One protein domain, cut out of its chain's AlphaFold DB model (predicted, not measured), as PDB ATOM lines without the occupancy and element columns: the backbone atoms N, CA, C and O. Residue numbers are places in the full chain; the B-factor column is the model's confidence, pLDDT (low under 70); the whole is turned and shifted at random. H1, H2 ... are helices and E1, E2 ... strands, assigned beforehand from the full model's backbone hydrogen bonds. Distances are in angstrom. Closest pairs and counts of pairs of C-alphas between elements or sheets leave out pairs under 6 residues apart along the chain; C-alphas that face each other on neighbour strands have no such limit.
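Overview. This is residues 328 to 439 of the 566 residues of an uncharacterized protein of Spirochaetes bacterium GWC1_61_12 (UniProt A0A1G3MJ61). One twisted antiparallel sheet of five strands makes a wall, and the helix H1 packs on one of its faces; E2, E3 and E4 bend sharply along their length. A long link leaves E5, pairs briefly beside E4 and comes back to H1. The 112 printed residues hold E1, E2, E3, E4, E5 and then H1, with sheet order E1 - E2 - E3 - E4 - E5; the class is mostly strand. The whole is compact, with a radius of gyration of the C-alphas of 14.1 A, but flat in outline, spanning 44 by 41 by 20 A.

Along the chain. Find C-alpha 330 at (-2.563, 20.368, -2.052); from there E1, residues 330 to 339, runs 27.6 A. Next come E2, residues 342 to 353, 25.9 A; E3, residues 358 to 367, 19.4 A; E4, residues 373 to 383, 19.4 A; and E5, residues 386 to 388, 6.4 A. H1, residues 423 to 432, runs 14.2 A to C-alpha 432 at (-9.854, 10.061, 1.851).

Arrangement. The strands form a meander, each the antiparallel neighbour of the one before, and each successive pair is a hairpin. Look for N 333 and O 348 at 3.0 A between E1 and E2, N 347 and O 364 at 2.9 A between E2 and E3, N 360 and O 380 at 2.8 A between E3 and E4, and N 383 and O 386 at 2.9 A between E4 and E5. E2 bends by 95 degrees at residue 350, E3 by 103 at 361 and E4 by 110 at 378. H1 is on the sheet, in two layers, a helix on one face; its closest C-alphas with E1 are Leu 333 and Met 430, 6.6 A. In H1 every O i to N i+4 pair is within hydrogen-bond range. E1 and E4 are apart.

Size, cuts and confidence. The C-alphas of Ala 398 and Gly 437, 44.9 A, are the two farthest apart. The printed part has no cut. The link from E5 to H1 is long, and its residues 404 to 405 pair antiparallel with 375 to 376 of E4. Residues 409 to 410 and 412 are under 70 in pLDDT.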
ATOM      1  N   TYR A 328       3.519  18.857  -5.399       86.06
ATOM      2  CA  TYR A 328       2.552  17.876  -4.876       86.06
ATOM      3  C   TYR A 328       1.105  18.409  -4.871       86.06
ATOM      4  O   TYR A 328       0.870  19.604  -5.019       86.06
ATOM      5  N   ARG A 329       0.105  17.518  -4.756       83.06
ATOM      6  CA  ARG A 329      -1.320  17.911  -4.717       83.06
ATOM      7  C   ARG A 329      -1.642  18.473  -3.331       83.06
ATOM      8  O   ARG A 329      -1.567  17.737  -2.351       83.06
ATOM      9  N   SER A 330      -2.019  19.747  -3.262       87.00
ATOM     10  CA  SER A 330      -2.563  20.368  -2.052       87.00
ATOM     11  C   SER A 330      -4.028  19.968  -1.851       87.00
ATOM     12  O   SER A 330      -4.824  20.124  -2.780       87.00
ATOM     13  N   LEU A 331      -4.402  19.505  -0.658       89.25
ATOM     14  CA  LEU A 331      -5.791  19.180  -0.292       89.25
ATOM     15  C   LEU A 331      -6.126  19.732   1.103       89.25
ATOM     16  O   LEU A 331      -5.245  19.715   1.959       89.25
ATOM     17  N   PRO A 332      -7.365  20.180   1.372       91.50
ATOM     18  CA  PRO A 332      -7.779  20.539   2.725       91.50
ATOM     19  C   PRO A 332      -7.809  19.302   3.633       91.50
ATOM     20  O   PRO A 332      -8.161  18.192   3.205       91.50
ATOM     21  N   LEU A 333      -7.457  19.499   4.904       94.00
ATOM     22  CA  LEU A 333      -7.393  18.433   5.899       94.00
ATOM     23  C   LEU A 333      -8.370  18.693   7.045       94.00
ATOM     24  O   LEU A 333      -8.336  19.741   7.683       94.00
ATOM     25  N   ASP A 334      -9.179  17.681   7.341       92.25
ATOM     26  CA  ASP A 334      -9.843  17.514   8.632       92.25
ATOM     27  C   ASP A 334      -9.572  16.080   9.102       92.25
ATOM     28  O   ASP A 334     -10.084  15.109   8.532       92.25
ATOM     29  N   PHE A 335      -8.671  15.947  10.063       92.94
ATOM     30  CA  PHE A 335      -8.231  14.687  10.649       92.94
ATOM     31  C   PHE A 335      -8.781  14.622  12.071       92.94
ATOM     32  O   PHE A 335      -8.543  15.539  12.856       92.94
ATOM     33  N   ASN A 336      -9.520  13.561  12.395       91.94
ATOM     34  CA  ASN A 336     -10.123  13.353  13.710       91.94
ATOM     35  C   ASN A 336      -9.767  11.941  14.189       91.94
ATOM     36  O   ASN A 336      -9.962  10.978  13.452       91.94
ATOM     37  N   LEU A 337      -9.248  11.820  15.407       92.00
ATOM     38  CA  LEU A 337      -8.791  10.565  15.999       92.00
ATOM     39  C   LEU A 337      -9.240  10.508  17.463       92.00
ATOM     40  O   LEU A 337      -9.044  11.464  18.211       92.00
ATOM     41  N   THR A 338      -9.832   9.388  17.868       87.81
ATOM     42  CA  THR A 338     -10.302   9.164  19.243       87.81
ATOM     43  C   THR A 338      -9.516   8.013  19.855       87.81
ATOM     44  O   THR A 338      -9.510   6.913  19.303       87.81
ATOM     45  N   LEU A 339      -8.852   8.268  20.981       86.06
ATOM     46  CA  LEU A 339      -7.976   7.327  21.683       86.06
ATOM     47  C   LEU A 339      -8.148   7.515  23.191       86.06
ATOM     48  O   LEU A 339      -7.858   8.595  23.690       86.06
ATOM     49  N   ASP A 340      -8.587   6.477  23.906       80.69
ATOM     50  CA  ASP A 340      -8.620   6.426  25.377       80.69
ATOM     51  C   ASP A 340      -9.198   7.705  26.034       80.69
ATOM     52  O   ASP A 340      -8.524   8.414  26.783       80.69
ATOM     53  N   ASP A 341     -10.448   8.029  25.674       78.75
ATOM     54  CA  ASP A 341     -11.208   9.256  26.002       78.75
ATOM     55  C   ASP A 341     -10.598  10.604  25.551       78.75
ATOM     56  O   ASP A 341     -11.240  11.650  25.684       78.75
ATOM     57  N   ARG A 342      -9.418  10.616  24.920       86.06
ATOM     58  CA  ARG A 342      -8.847  11.801  24.260       86.06
ATOM     59  C   ARG A 342      -9.411  11.941  22.847       86.06
ATOM     60  O   ARG A 342      -9.372  10.996  22.055       86.06
ATOM     61  N   GLN A 343      -9.880  13.140  22.502       89.25
ATOM     62  CA  GLN A 343     -10.177  13.510  21.114       89.25
ATOM     63  C   GLN A 343      -9.059  14.387  20.557       89.25
ATOM     64  O   GLN A 343      -8.657  15.380  21.163       89.25
ATOM     65  N   LEU A 344      -8.563  14.003  19.387       93.06
ATOM     66  CA  LEU A 344      -7.485  14.659  18.661       93.06
ATOM     67  C   LEU A 344      -8.020  15.144  17.321       93.06
ATOM     68  O   LEU A 344      -8.552  14.356  16.537       93.06
ATOM     69  N   ARG A 345      -7.851  16.436  17.041       94.38
ATOM     70  CA  ARG A 345      -8.249  17.049  15.777       94.38
ATOM     71  C   ARG A 345      -7.104  17.853  15.181       94.38
ATOM     72  O   ARG A 345      -6.597  18.779  15.808       94.38
ATOM     73  N   LEU A 346      -6.735  17.518  13.950       95.44
ATOM     74  CA  LEU A 346      -5.755  18.241  13.147       95.44
ATOM     75  C   LEU A 346      -6.462  18.753  11.886       95.44
ATOM     76  O   LEU A 346      -6.829  17.981  11.001       95.44
ATOM     77  N   GLN A 347      -6.679  20.063  11.815       96.19
ATOM     78  CA  GLN A 347      -7.274  20.727  10.654       96.19
ATOM     79  C   GLN A 347      -6.206  21.525   9.909       96.19
ATOM     80  O   GLN A 347      -5.321  22.081  10.551       96.19
ATOM     81  N   ALA A 348      -6.293  21.629   8.585       96.81
ATOM     82  CA  ALA A 348      -5.471  22.554   7.804       96.81
ATOM     83  C   ALA A 348      -6.222  23.048   6.563       96.81
ATOM     84  O   ALA A 348      -6.910  22.268   5.899       96.81
ATOM     85  N   GLU A 349      -6.036  24.324   6.213       94.25
ATOM     86  CA  GLU A 349      -6.553  24.901   4.962       94.25
ATOM     87  C   GLU A 349      -5.999  24.138   3.750       94.25
ATOM     88  O   GLU A 349      -6.743  23.799   2.830       94.25
ATOM     89  N   LEU A 350      -4.699  23.827   3.783       93.25
ATOM     90  CA  LEU A 350      -4.005  23.000   2.799       93.25
ATOM     91  C   LEU A 350      -3.019  22.067   3.511       93.25
ATOM     92  O   LEU A 350      -2.276  22.499   4.389       93.25
ATOM     93  N   ALA A 351      -2.968  20.814   3.072       96.00
ATOM     94  CA  ALA A 351      -1.946  19.826   3.392       96.00
ATOM     95  C   ALA A 351      -1.269  19.336   2.097       96.00
ATOM     96  O   ALA A 351      -1.910  19.244   1.045       96.00
ATOM     97  N   LEU A 352       0.027  19.024   2.171       94.56
ATOM     98  CA  LEU A 352       0.910  18.666   1.056       94.56
ATOM     99  C   LEU A 352       1.805  17.488   1.455       94.56
ATOM    100  O   LEU A 352       2.720  17.654   2.256       94.56
ATOM    101  N   ALA A 353       1.579  16.310   0.874       93.56
ATOM    102  CA  ALA A 353       2.367  15.117   1.182       93.56
ATOM    103  C   ALA A 353       3.600  14.998   0.265       93.56
ATOM    104  O   ALA A 353       3.487  14.564  -0.885       93.56
ATOM    105  N   GLY A 354       4.770  15.391   0.778       90.00
ATOM    106  CA  GLY A 354       6.063  15.295   0.097       90.00
ATOM    107  C   GLY A 354       6.818  13.991   0.408       90.00
ATOM    108  O   GLY A 354       6.206  13.018   0.870       90.00
ATOM    109  N   PRO A 355       8.136  13.954   0.124       87.25
ATOM    110  CA  PRO A 355       9.054  12.914   0.590       87.25
ATOM    111  C   PRO A 355       9.729  13.277   1.927       87.25
ATOM    112  O   PRO A 355      10.087  12.379   2.675       87.25
ATOM    113  N   ASP A 356       9.860  14.572   2.236       87.62
ATOM    114  CA  ASP A 356      10.546  15.112   3.425       87.62
ATOM    115  C   ASP A 356       9.593  15.339   4.625       87.62
ATOM    116  O   ASP A 356       9.949  15.961   5.629       87.62
ATOM    117  N   GLY A 357       8.345  14.880   4.492       94.12
ATOM    118  CA  GLY A 357       7.260  15.093   5.444       94.12
ATOM    119  C   GLY A 357       5.931  15.461   4.781       94.12
ATOM    120  O   GLY A 357       5.790  15.498   3.550       94.12
ATOM    121  N   ILE A 358       4.953  15.802   5.619       96.88
ATOM    122  CA  ILE A 358       3.692  16.432   5.217       96.88
ATOM    123  C   ILE A 358       3.690  17.877   5.707       96.88
ATOM    124  O   ILE A 358       3.812  18.135   6.902       96.88
ATOM    125  N   PHE A 359       3.536  18.820   4.783       97.25
ATOM    126  CA  PHE A 359       3.496  20.246   5.088       97.25
ATOM    127  C   PHE A 359       2.048  20.741   5.150       97.25
ATOM    128  O   PHE A 359       1.207  20.306   4.362       97.25
ATOM    129  N   PHE A 360       1.765  21.684   6.043       97.25
ATOM    130  CA  PHE A 360       0.441  22.265   6.263       97.25
ATOM    131  C   PHE A 360       0.486  23.788   6.176       97.25
ATOM    132  O   PHE A 360       1.480  24.402   6.566       97.25
ATOM    133  N   LYS A 361      -0.623  24.387   5.743       96.50
ATOM    134  CA  LYS A 361      -0.900  25.826   5.809       96.50
ATOM    135  C   LYS A 361      -2.135  26.070   6.668       96.50
ATOM    136  O   LYS A 361      -3.143  25.385   6.482       96.50
ATOM    137  N   ASN A 362      -2.059  27.068   7.551       96.25
ATOM    138  CA  ASN A 362      -3.109  27.445   8.499       96.25
ATOM    139  C   ASN A 362      -3.632  26.208   9.243       96.25
ATOM    140  O   ASN A 362      -4.788  25.807   9.095       96.25
ATOM    141  N   VAL A 363      -2.717  25.559   9.967       96.81
ATOM    142  CA  VAL A 363      -2.989  24.339  10.727       96.81
ATOM    143  C   VAL A 363      -3.566  24.688  12.096       96.81
ATOM    144  O   VAL A 363      -3.101  25.626  12.742       96.81
ATOM    145  N   THR A 364      -4.525  23.894  12.561       96.50
ATOM    146  CA  THR A 364      -5.030  23.911  13.936       96.50
ATOM    147  C   THR A 364      -4.932  22.500  14.500       96.50
ATOM    148  O   THR A 364      -5.587  21.585  13.999       96.50
ATOM    149  N   TYR A 365      -4.125  22.326  15.543       95.75
ATOM    150  CA  TYR A 365      -4.054  21.113  16.349       95.75
ATOM    151  C   TYR A 365      -4.823  21.325  17.653       95.75
ATOM    152  O   TYR A 365      -4.553  22.271  18.399       95.75
ATOM    153  N   ARG A 366      -5.759  20.422  17.937       94.50
ATOM    154  CA  ARG A 366      -6.488  20.349  19.199       94.50
ATOM    155  C   ARG A 366      -6.383  18.944  19.782       94.50
ATOM    156  O   ARG A 366      -6.619  17.961  19.083       94.50
ATOM    157  N   GLN A 367      -6.093  18.877  21.071       92.88
ATOM    158  CA  GLN A 367      -6.115  17.677  21.892       92.88
ATOM    159  C   GLN A 367      -6.976  17.962  23.120       92.88
ATOM    160  O   GLN A 367      -6.647  18.854  23.899       92.88
ATOM    161  N   ASP A 368      -8.055  17.206  23.292       90.44
ATOM    162  CA  ASP A 368      -8.895  17.244  24.488       90.44
ATOM    163  C   ASP A 368      -8.430  16.191  25.506       90.44
ATOM    164  O   ASP A 368      -8.061  15.072  25.140       90.44
ATOM    165  N   GLY A 369      -8.447  16.544  26.794       85.06
ATOM    166  CA  GLY A 369      -8.031  15.679  27.900       85.06
ATOM    167  C   GLY A 369      -7.484  16.479  29.085       85.06
ATOM    168  O   GLY A 369      -7.679  17.689  29.160       85.06
ATOM    169  N   ALA A 370      -6.774  15.810  30.001       77.12
ATOM    170  CA  ALA A 370      -6.021  16.489  31.064       77.12
ATOM    171  C   ALA A 370      -4.860  17.319  30.483       77.12
ATOM    172  O   ALA A 370      -4.670  18.476  30.850       77.12
ATOM    173  N   ASP A 371      -4.152  16.749  29.505       80.81
ATOM    174  CA  ASP A 371      -3.137  17.428  28.699       80.81
ATOM    175  C   ASP A 371      -3.825  18.159  27.529       80.81
ATOM    176  O   ASP A 371      -3.654  17.794  26.362       80.81
ATOM    177  N   ALA A 372      -4.696  19.124  27.836       86.31
ATOM    178  CA  ALA A 372      -5.428  19.873  26.818       86.31
ATOM    179  C   ALA A 372      -4.477  20.805  26.049       86.31
ATOM    180  O   ALA A 372      -3.869  21.702  26.636       86.31
ATOM    181  N   ILE A 373      -4.365  20.610  24.734       90.75
ATOM    182  CA  ILE A 373      -3.511  21.421  23.853       90.75
ATOM    183  C   ILE A 373      -4.381  22.047  22.771       90.75
ATOM    184  O   ILE A 373      -5.092  21.338  22.060       90.75
ATOM    185  N   LEU A 374      -4.274  23.363  22.595       92.69
ATOM    186  CA  LEU A 374      -4.831  24.062  21.440       92.69
ATOM    187  C   LEU A 374      -3.768  24.982  20.833       92.69
ATOM    188  O   LEU A 374      -3.299  25.927  21.473       92.69
ATOM    189  N   MET A 375      -3.385  24.668  19.597       94.75
ATOM    190  CA  MET A 375      -2.314  25.316  18.847       94.75
ATOM    191  C   MET A 375      -2.783  25.616  17.424       94.75
ATOM    192  O   MET A 375      -3.283  24.727  16.737       94.75
ATOM    193  N   GLY A 376      -2.603  26.855  16.974       95.31
ATOM    194  CA  GLY A 376      -2.735  27.234  15.567       95.31
ATOM    195  C   GLY A 376      -1.394  27.708  15.008       95.31
ATOM    196  O   GLY A 376      -0.687  28.436  15.697       95.31
ATOM    197  N   SER A 377      -1.038  27.351  13.773       96.19
ATOM    198  CA  SER A 377       0.164  27.882  13.112       96.19
ATOM    199  C   SER A 377      -0.067  28.217  11.630       96.19
ATOM    200  O   SER A 377      -0.735  27.447  10.929       96.19
ATOM    201  N   PRO A 378       0.502  29.327  11.109       96.25
ATOM    202  CA  PRO A 378       0.441  29.663   9.688       96.25
ATOM    203  C   PRO A 378       1.023  28.580   8.770       96.25
ATOM    204  O   PRO A 378       0.484  28.356   7.687       96.25
ATOM    205  N   LEU A 379       2.094  27.896   9.196       96.38
ATOM    206  CA  LEU A 379       2.737  26.798   8.466       96.38
ATOM    207  C   LEU A 379       3.278  25.745   9.450       96.38
ATOM    208  O   LEU A 379       3.865  26.096  10.470       96.38
ATOM    209  N   ALA A 380       3.158  24.457   9.118       97.12
ATOM    210  CA  ALA A 380       3.763  23.370   9.899       97.12
ATOM    211  C   ALA A 380       4.295  22.224   9.018       97.12
ATOM    212  O   ALA A 380       3.832  22.056   7.890       97.12
ATOM    213  N   ARG A 381       5.214  21.403   9.543       96.94
ATOM    214  CA  ARG A 381       5.714  20.163   8.914       96.94
ATOM    215  C   ARG A 381       5.571  18.987   9.885       96.94
ATOM    216  O   ARG A 381       6.122  19.033  10.979       96.94
ATOM    217  N   LEU A 382       4.841  17.941   9.503       97.25
ATOM    218  CA  LEU A 382       4.853  16.635  10.173       97.25
ATOM    219  C   LEU A 382       5.941  15.777   9.527       97.25
ATOM    220  O   LEU A 382       5.900  15.544   8.320       97.25
ATOM    221  N   THR A 383       6.879  15.297  10.338       95.25
ATOM    222  CA  THR A 383       7.916  14.343   9.930       95.25
ATOM    223  C   THR A 383       7.880  13.162  10.905       95.25
ATOM    224  O   THR A 383       8.024  13.347  12.116       95.25
ATOM    225  N   GLY A 384       7.628  11.950  10.406       93.94
ATOM    226  CA  GLY A 384       7.332  10.779  11.242       93.94
ATOM    227  C   GLY A 384       6.100  10.997  12.136       93.94
ATOM    228  O   GLY A 384       4.987  11.129  11.634       93.94
ATOM    229  N   ASN A 385       6.318  11.058  13.455       95.25
ATOM    230  CA  ASN A 385       5.306  11.328  14.491       95.25
ATOM    231  C   ASN A 385       5.529  12.694  15.183       95.25
ATOM    232  O   ASN A 385       5.059  12.915  16.300       95.25
ATOM    233  N   SER A 386       6.291  13.597  14.557       95.06
ATOM    234  CA  SER A 386       6.678  14.892  15.124       95.06
ATOM    235  C   SER A 386       6.175  16.043  14.258       95.06
ATOM    236  O   SER A 386       6.618  16.210  13.121       95.06
ATOM    237  N   LEU A 387       5.261  16.852  14.796       96.12
ATOM    238  CA  LEU A 387       4.774  18.071  14.148       96.12
ATOM    239  C   LEU A 387       5.631  19.261  14.591       96.12
ATOM    240  O   LEU A 387       5.655  19.617  15.767       96.12
ATOM    241  N   ILE A 388       6.312  19.883  13.632       96.06
ATOM    242  CA  ILE A 388       7.112  21.101  13.782       96.06
ATOM    243  C   ILE A 388       6.226  22.278  13.339       96.06
ATOM    244  O   ILE A 388       6.009  22.450  12.137       96.06
ATOM    245  N   PRO A 389       5.664  23.078  14.264       95.81
ATOM    246  CA  PRO A 389       4.712  24.138  13.937       95.81
ATOM    247  C   PRO A 389       5.373  25.500  13.684       95.81
ATOM    248  O   PRO A 389       4.675  26.511  13.680       95.81
ATOM    249  N   ARG A 390       6.703  25.549  13.537       95.12
ATOM    250  CA  ARG A 390       7.480  26.784  13.377       95.12
ATOM    251  C   ARG A 390       8.173  26.822  12.025       95.12
ATOM    252  O   ARG A 390       8.818  25.844  11.645       95.12
ATOM    253  N   ALA A 391       8.107  27.959  11.340       94.94
ATOM    254  CA  ALA A 391       8.800  28.162  10.069       94.94
ATOM    255  C   ALA A 391       9.668  29.428  10.076       94.94
ATOM    256  O   ALA A 391       9.376  30.397  10.777       94.94
ATOM    257  N   VAL A 392      10.739  29.428   9.280       94.44
ATOM    258  CA  VAL A 392      11.677  30.556   9.150       94.44
ATOM    259  C   VAL A 392      11.950  30.870   7.678       94.44
ATOM    260  O   VAL A 392      12.105  29.965   6.852       94.44
ATOM    261  N   GLN A 393      12.014  32.153   7.318       91.88
ATOM    262  CA  GLN A 393      12.462  32.550   5.982       91.88
ATOM    263  C   GLN A 393      13.990  32.508   5.893       91.88
ATOM    264  O   GLN A 393      14.688  33.123   6.698       91.88
ATOM    265  N   ARG A 394      14.519  31.817   4.872       88.06
ATOM    266  CA  ARG A 394      15.968  31.703   4.639       88.06
ATOM    267  C   ARG A 394      16.604  33.054   4.283       88.06
ATOM    268  O   ARG A 394      17.683  33.361   4.770       88.06
ATOM    269  N   GLU A 395      15.909  33.853   3.472       85.94
ATOM    270  CA  GLU A 395      16.336  35.194   3.035       85.94
ATOM    271  C   GLU A 395      16.077  36.278   4.092       85.94
ATOM    272  O   GLU A 395      16.774  37.288   4.130       85.94
ATOM    273  N   ARG A 396      15.100  36.062   4.986       88.62
ATOM    274  CA  ARG A 396      14.733  36.994   6.063       88.62
ATOM    275  C   ARG A 396      14.668  36.294   7.425       88.62
ATOM    276  O   ARG A 396      13.582  36.128   7.972       88.62
ATOM    277  N   PRO A 397      15.814  35.930   8.034       85.38
ATOM    278  CA  PRO A 397      15.853  35.177   9.294       85.38
ATOM    279  C   PRO A 397      15.141  35.843  10.480       85.38
ATOM    280  O   PRO A 397      14.787  35.171  11.449       85.38
ATOM    281  N   ALA A 398      14.952  37.166  10.441       84.44
ATOM    282  CA  ALA A 398      14.164  37.901  11.429       84.44
ATOM    283  C   ALA A 398      12.665  37.541  11.371       84.44
ATOM    284  O   ALA A 398      12.017  37.493  12.414       84.44
ATOM    285  N   GLU A 399      12.132  37.221  10.188       89.31
ATOM    286  CA  GLU A 399      10.746  36.791   9.986       89.31
ATOM    287  C   GLU A 399      10.610  35.286  10.305       89.31
ATOM    288  O   GLU A 399      10.820  34.423   9.445       89.31
ATOM    289  N   THR A 400      10.258  34.965  11.558       90.88
ATOM    290  CA  THR A 400       9.763  33.630  11.943       90.88
ATOM    291  C   THR A 400       8.242  33.601  12.053       90.88
ATOM    292  O   THR A 400       7.605  34.549  12.511       90.88
ATOM    293  N   LEU A 401       7.660  32.481  11.627       92.19
ATOM    294  CA  LEU A 401       6.249  32.153  11.777       92.19
ATOM    295  C   LEU A 401       6.124  31.210  12.974       92.19
ATOM    296  O   LEU A 401       6.440  30.024  12.875       92.19
ATOM    297  N   GLU A 402       5.716  31.770  14.110       92.38
ATOM    298  CA  GLU A 402       5.531  31.047  15.369       92.38
ATOM    299  C   GLU A 402       4.065  30.590  15.547       92.38
ATOM    300  O   GLU A 402       3.144  31.276  15.087       92.38
ATOM    301  N   PRO A 403       3.817  29.466  16.243       94.19
ATOM    302  CA  PRO A 403       2.479  29.028  16.626       94.19
ATOM    303  C   PRO A 403       1.832  29.928  17.689       94.19
ATOM    304  O   PRO A 403       2.470  30.370  18.646       94.19
ATOM    305  N   LEU A 404       0.518  30.093  17.571       92.31
ATOM    306  CA  LEU A 404      -0.359  30.647  18.595       92.31
ATOM    307  C   LEU A 404      -0.856  29.514  19.503       92.31
ATOM    308  O   LEU A 404      -1.653  28.674  19.081       92.31
ATOM    309  N   TRP A 405      -0.402  29.506  20.755       91.44
ATOM    310  CA  TRP A 405      -0.876  28.596  21.802       91.44
ATOM    311  C   TRP A 405      -2.024  29.239  22.591       91.44
ATOM    312  O   TRP A 405      -1.981  30.434  22.876       91.44
ATOM    313  N   GLN A 406      -3.029  28.449  22.976       86.81
ATOM    314  CA  GLN A 406      -4.116  28.877  23.879       86.81
ATOM    315  C   GLN A 406      -4.113  28.120  25.223       86.81
ATOM    316  O   GLN A 406      -5.050  28.242  26.006       86.81
ATOM    317  N   SER A 407      -3.075  27.321  25.484       76.69
ATOM    318  CA  SER A 407      -2.975  26.405  26.624       76.69
ATOM    319  C   SER A 407      -1.564  26.420  27.221       76.69
ATOM    320  O   SER A 407      -0.629  25.927  26.582       76.69
ATOM    321  N   ASP A 408      -1.418  26.917  28.453       73.06
ATOM    322  CA  ASP A 408      -0.114  27.100  29.118       73.06
ATOM    323  C   ASP A 408       0.730  25.820  29.206       73.06
ATOM    324  O   ASP A 408       1.953  25.883  29.118       73.06
ATOM    325  N   ALA A 409       0.086  24.651  29.286       68.12
ATOM    326  CA  ALA A 409       0.737  23.338  29.338       68.12
ATOM    327  C   ALA A 409       1.619  23.001  28.113       68.12
ATOM    328  O   ALA A 409       2.424  22.075  28.183       68.12
ATOM    329  N   ALA A 410       1.476  23.730  27.000       68.06
ATOM    330  CA  ALA A 410       2.255  23.540  25.773       68.06
ATOM    331  C   ALA A 410       2.963  24.820  25.280       68.06
ATOM    332  O   ALA A 410       3.670  24.790  24.267       68.06
ATOM    333  N   THR A 411       2.801  25.945  25.985       71.25
ATOM    334  CA  THR A 411       3.383  27.237  25.601       71.25
ATOM    335  C   THR A 411       4.908  27.144  25.540       71.25
ATOM    336  O   THR A 411       5.576  26.862  26.530       71.25
ATOM    337  N   GLY A 412       5.467  27.410  24.357       68.44
ATOM    338  CA  GLY A 412       6.914  27.418  24.128       68.44
ATOM    339  C   GLY A 412       7.504  26.117  23.575       68.44
ATOM    340  O   GLY A 412       8.678  26.128  23.204       68.44
ATOM    341  N   LEU A 413       6.725  25.037  23.413       80.00
ATOM    342  CA  LEU A 413       7.213  23.819  22.750       80.00
ATOM    343  C   LEU A 413       7.705  24.120  21.323       80.00
ATOM    344  O   LEU A 413       7.070  24.853  20.557       80.00
ATOM    345  N   ALA A 414       8.875  23.585  20.968       80.06
ATOM    346  CA  ALA A 414       9.459  23.743  19.634       80.06
ATOM    347  C   ALA A 414       8.890  22.734  18.627       80.06
ATOM    348  O   ALA A 414       8.688  23.064  17.464       80.06
ATOM    349  N   VAL A 415       8.588  21.522  19.099       86.75
ATOM    350  CA  VAL A 415       8.059  20.402  18.318       86.75
ATOM    351  C   VAL A 415       7.029  19.668  19.173       86.75
ATOM    352  O   VAL A 415       7.284  19.393  20.345       86.75
ATOM    353  N   LEU A 416       5.882  19.319  18.592       84.62
ATOM    354  CA  LEU A 416       4.946  18.353  19.166       84.62
ATOM    355  C   LEU A 416       5.391  16.954  18.726       84.62
ATOM    356  O   LEU A 416       4.993  16.466  17.669       84.62
ATOM    357  N   ALA A 417       6.298  16.363  19.503       86.88
ATOM    358  CA  ALA A 417       6.837  15.026  19.272       86.88
ATOM    359  C   ALA A 417       5.928  13.927  19.850       86.88
ATOM    360  O   ALA A 417       5.137  14.180  20.758       86.88
ATOM    361  N   ASN A 418       6.101  12.692  19.370       87.81
ATOM    362  CA  ASN A 418       5.368  11.499  19.820       87.81
ATOM    363  C   ASN A 418       3.839  11.606  19.669       87.81
ATOM    364  O   ASN A 418       3.085  11.130  20.519       87.81
ATOM    365  N   LEU A 419       3.373  12.203  18.569       92.38
ATOM    366  CA  LEU A 419       1.960  12.170  18.201       92.38
ATOM    367  C   LEU A 419       1.494  10.716  17.996       92.38
ATOM    368  O   LEU A 419       2.239   9.904  17.435       92.38
ATOM    369  N   PRO A 420       0.253  10.369  18.386       91.25
ATOM    370  CA  PRO A 420      -0.280   9.010  18.262       91.25
ATOM    371  C   PRO A 420      -0.778   8.682  16.841       91.25
ATOM    372  O   PRO A 420      -1.526   7.728  16.645       91.25
ATOM    373  N   PHE A 421      -0.372   9.485  15.859       93.94
ATOM    374  CA  PHE A 421      -0.540   9.270  14.428       93.94
ATOM    375  C   PHE A 421       0.762   9.651  13.717       93.94
ATOM    376  O   PHE A 421       1.520  10.492  14.213       93.94
ATOM    377  N   ASN A 422       1.022   9.041  12.563       94.75
ATOM    378  CA  ASN A 422       2.223   9.300  11.767       94.75
ATOM    379  C   ASN A 422       1.904  10.016  10.436       94.75
ATOM    380  O   ASN A 422       0.758  10.356  10.127       94.75
ATOM    381  N   GLU A 423       2.933  10.250   9.619       95.19
ATOM    382  CA  GLU A 423       2.759  10.726   8.240       95.19
ATOM    383  C   GLU A 423       1.847   9.833   7.392       95.19
ATOM    384  O   GLU A 423       1.124  10.342   6.540       95.19
ATOM    385  N   GLU A 424       1.880   8.513   7.568       93.38
ATOM    386  CA  GLU A 424       1.101   7.579   6.754       93.38
ATOM    387  C   GLU A 424      -0.396   7.700   7.057       93.38
ATOM    388  O   GLU A 424      -1.178   7.803   6.116       93.38
ATOM    389  N   ASP A 425      -0.786   7.820   8.333       94.25
ATOM    390  CA  ASP A 425      -2.157   8.128   8.765       94.25
ATOM    391  C   ASP A 425      -2.681   9.406   8.095       94.25
ATOM    392  O   ASP A 425      -3.772   9.431   7.520       94.25
ATOM    393  N   VAL A 426      -1.896  10.488   8.129       94.69
ATOM    394  CA  VAL A 426      -2.302  11.770   7.533       94.69
ATOM    395  C   VAL A 426      -2.304  11.690   6.002       94.69
ATOM    396  O   VAL A 426      -3.219  12.221   5.370       94.69
ATOM    397  N   ARG A 427      -1.363  10.966   5.381       93.25
ATOM    398  CA  ARG A 427      -1.339  10.698   3.930       93.25
ATOM    399  C   ARG A 427      -2.561   9.885   3.491       93.25
ATOM    400  O   ARG A 427      -3.108  10.155   2.423       93.25
ATOM    401  N   LEU A 428      -3.013   8.940   4.315       91.31
ATOM    402  CA  LEU A 428      -4.219   8.138   4.113       91.31
ATOM    403  C   LEU A 428      -5.486   9.005   4.227       91.31
ATOM    404  O   LEU A 428      -6.330   8.997   3.333       91.31
ATOM    405  N   VAL A 429      -5.582   9.846   5.263       92.62
ATOM    406  CA  VAL A 429      -6.694  10.802   5.419       92.62
ATOM    407  C   VAL A 429      -6.713  11.841   4.294       92.62
ATOM    408  O   VAL A 429      -7.793  12.200   3.829       92.62
ATOM    409  N   MET A 430      -5.558  12.272   3.776       91.38
ATOM    410  CA  MET A 430      -5.486  13.114   2.576       91.38
ATOM    411  C   MET A 430      -6.023  12.402   1.326       91.38
ATOM    412  O   MET A 430      -6.703  13.042   0.524       91.38
ATOM    413  N   GLN A 431      -5.788  11.094   1.158       88.69
ATOM    414  CA  GLN A 431      -6.422  10.316   0.082       88.69
ATOM    415  C   GLN A 431      -7.948  10.250   0.274       88.69
ATOM    416  O   GLN A 431      -8.694  10.445  -0.685       88.69
ATOM    417  N   PHE A 432      -8.423  10.072   1.511       89.62
ATOM    418  CA  PHE A 432      -9.854  10.061   1.851       89.62
ATOM    419  C   PHE A 432     -10.521  11.452   1.876       89.62
ATOM    420  O   PHE A 432     -11.745  11.537   1.930       89.62
ATOM    421  N   SER A 433      -9.758  12.552   1.835       85.81
ATOM    422  CA  SER A 433     -10.251  13.908   1.522       85.81
ATOM    423  C   SER A 433     -10.497  14.123   0.019       85.81
ATOM    424  O   SER A 433     -11.071  15.145  -0.355       85.81
ATOM    425  N   GLY A 434     -10.035  13.217  -0.850       82.81
ATOM    426  CA  GLY A 434     -10.264  13.286  -2.294       82.81
ATOM    427  C   GLY A 434     -11.686  12.896  -2.709       82.81
ATOM    428  O   GLY A 434     -12.535  12.551  -1.887       82.81
ATOM    429  N   GLN A 435     -11.947  12.900  -4.019       85.81
ATOM    430  CA  GLN A 435     -13.140  12.234  -4.544       85.81
ATOM    431  C   GLN A 435     -12.992  10.715  -4.324       85.81
ATOM    432  O   GLN A 435     -11.919  10.193  -4.627       85.81
ATOM    433  N   PRO A 436     -14.024   9.970  -3.877       87.56
ATOM    434  CA  PRO A 436     -13.919   8.515  -3.709       87.56
ATOM    435  C   PRO A 436     -13.464   7.782  -4.985       87.56
ATOM    436  O   PRO A 436     -12.731   6.800  -4.897       87.56
ATOM    437  N   GLY A 437     -13.810   8.325  -6.161       85.00
ATOM    438  CA  GLY A 437     -13.315   7.905  -7.477       85.00
ATOM    439  C   GLY A 437     -11.784   7.827  -7.585       85.00
ATOM    440  O   GLY A 437     -11.265   6.832  -8.089       85.00
ATOM    441  N   ASP A 438     -11.047   8.793  -7.021       84.62
ATOM    442  CA  ASP A 438      -9.576   8.857  -7.092       84.62
ATOM    443  C   ASP A 438      -8.886   7.679  -6.372       84.62
ATOM    444  O   ASP A 438      -7.756   7.316  -6.709       84.62
ATOM    445  N   ILE A 439      -9.529   7.090  -5.355       90.12
ATOM    446  CA  ILE A 439      -8.899   6.126  -4.441       90.12
ATOM    447  C   ILE A 439      -8.704   4.777  -5.162       90.12
ATOM    448  O   ILE A 439      -9.676   4.218  -5.672       90.12
TER     449      ILE A 439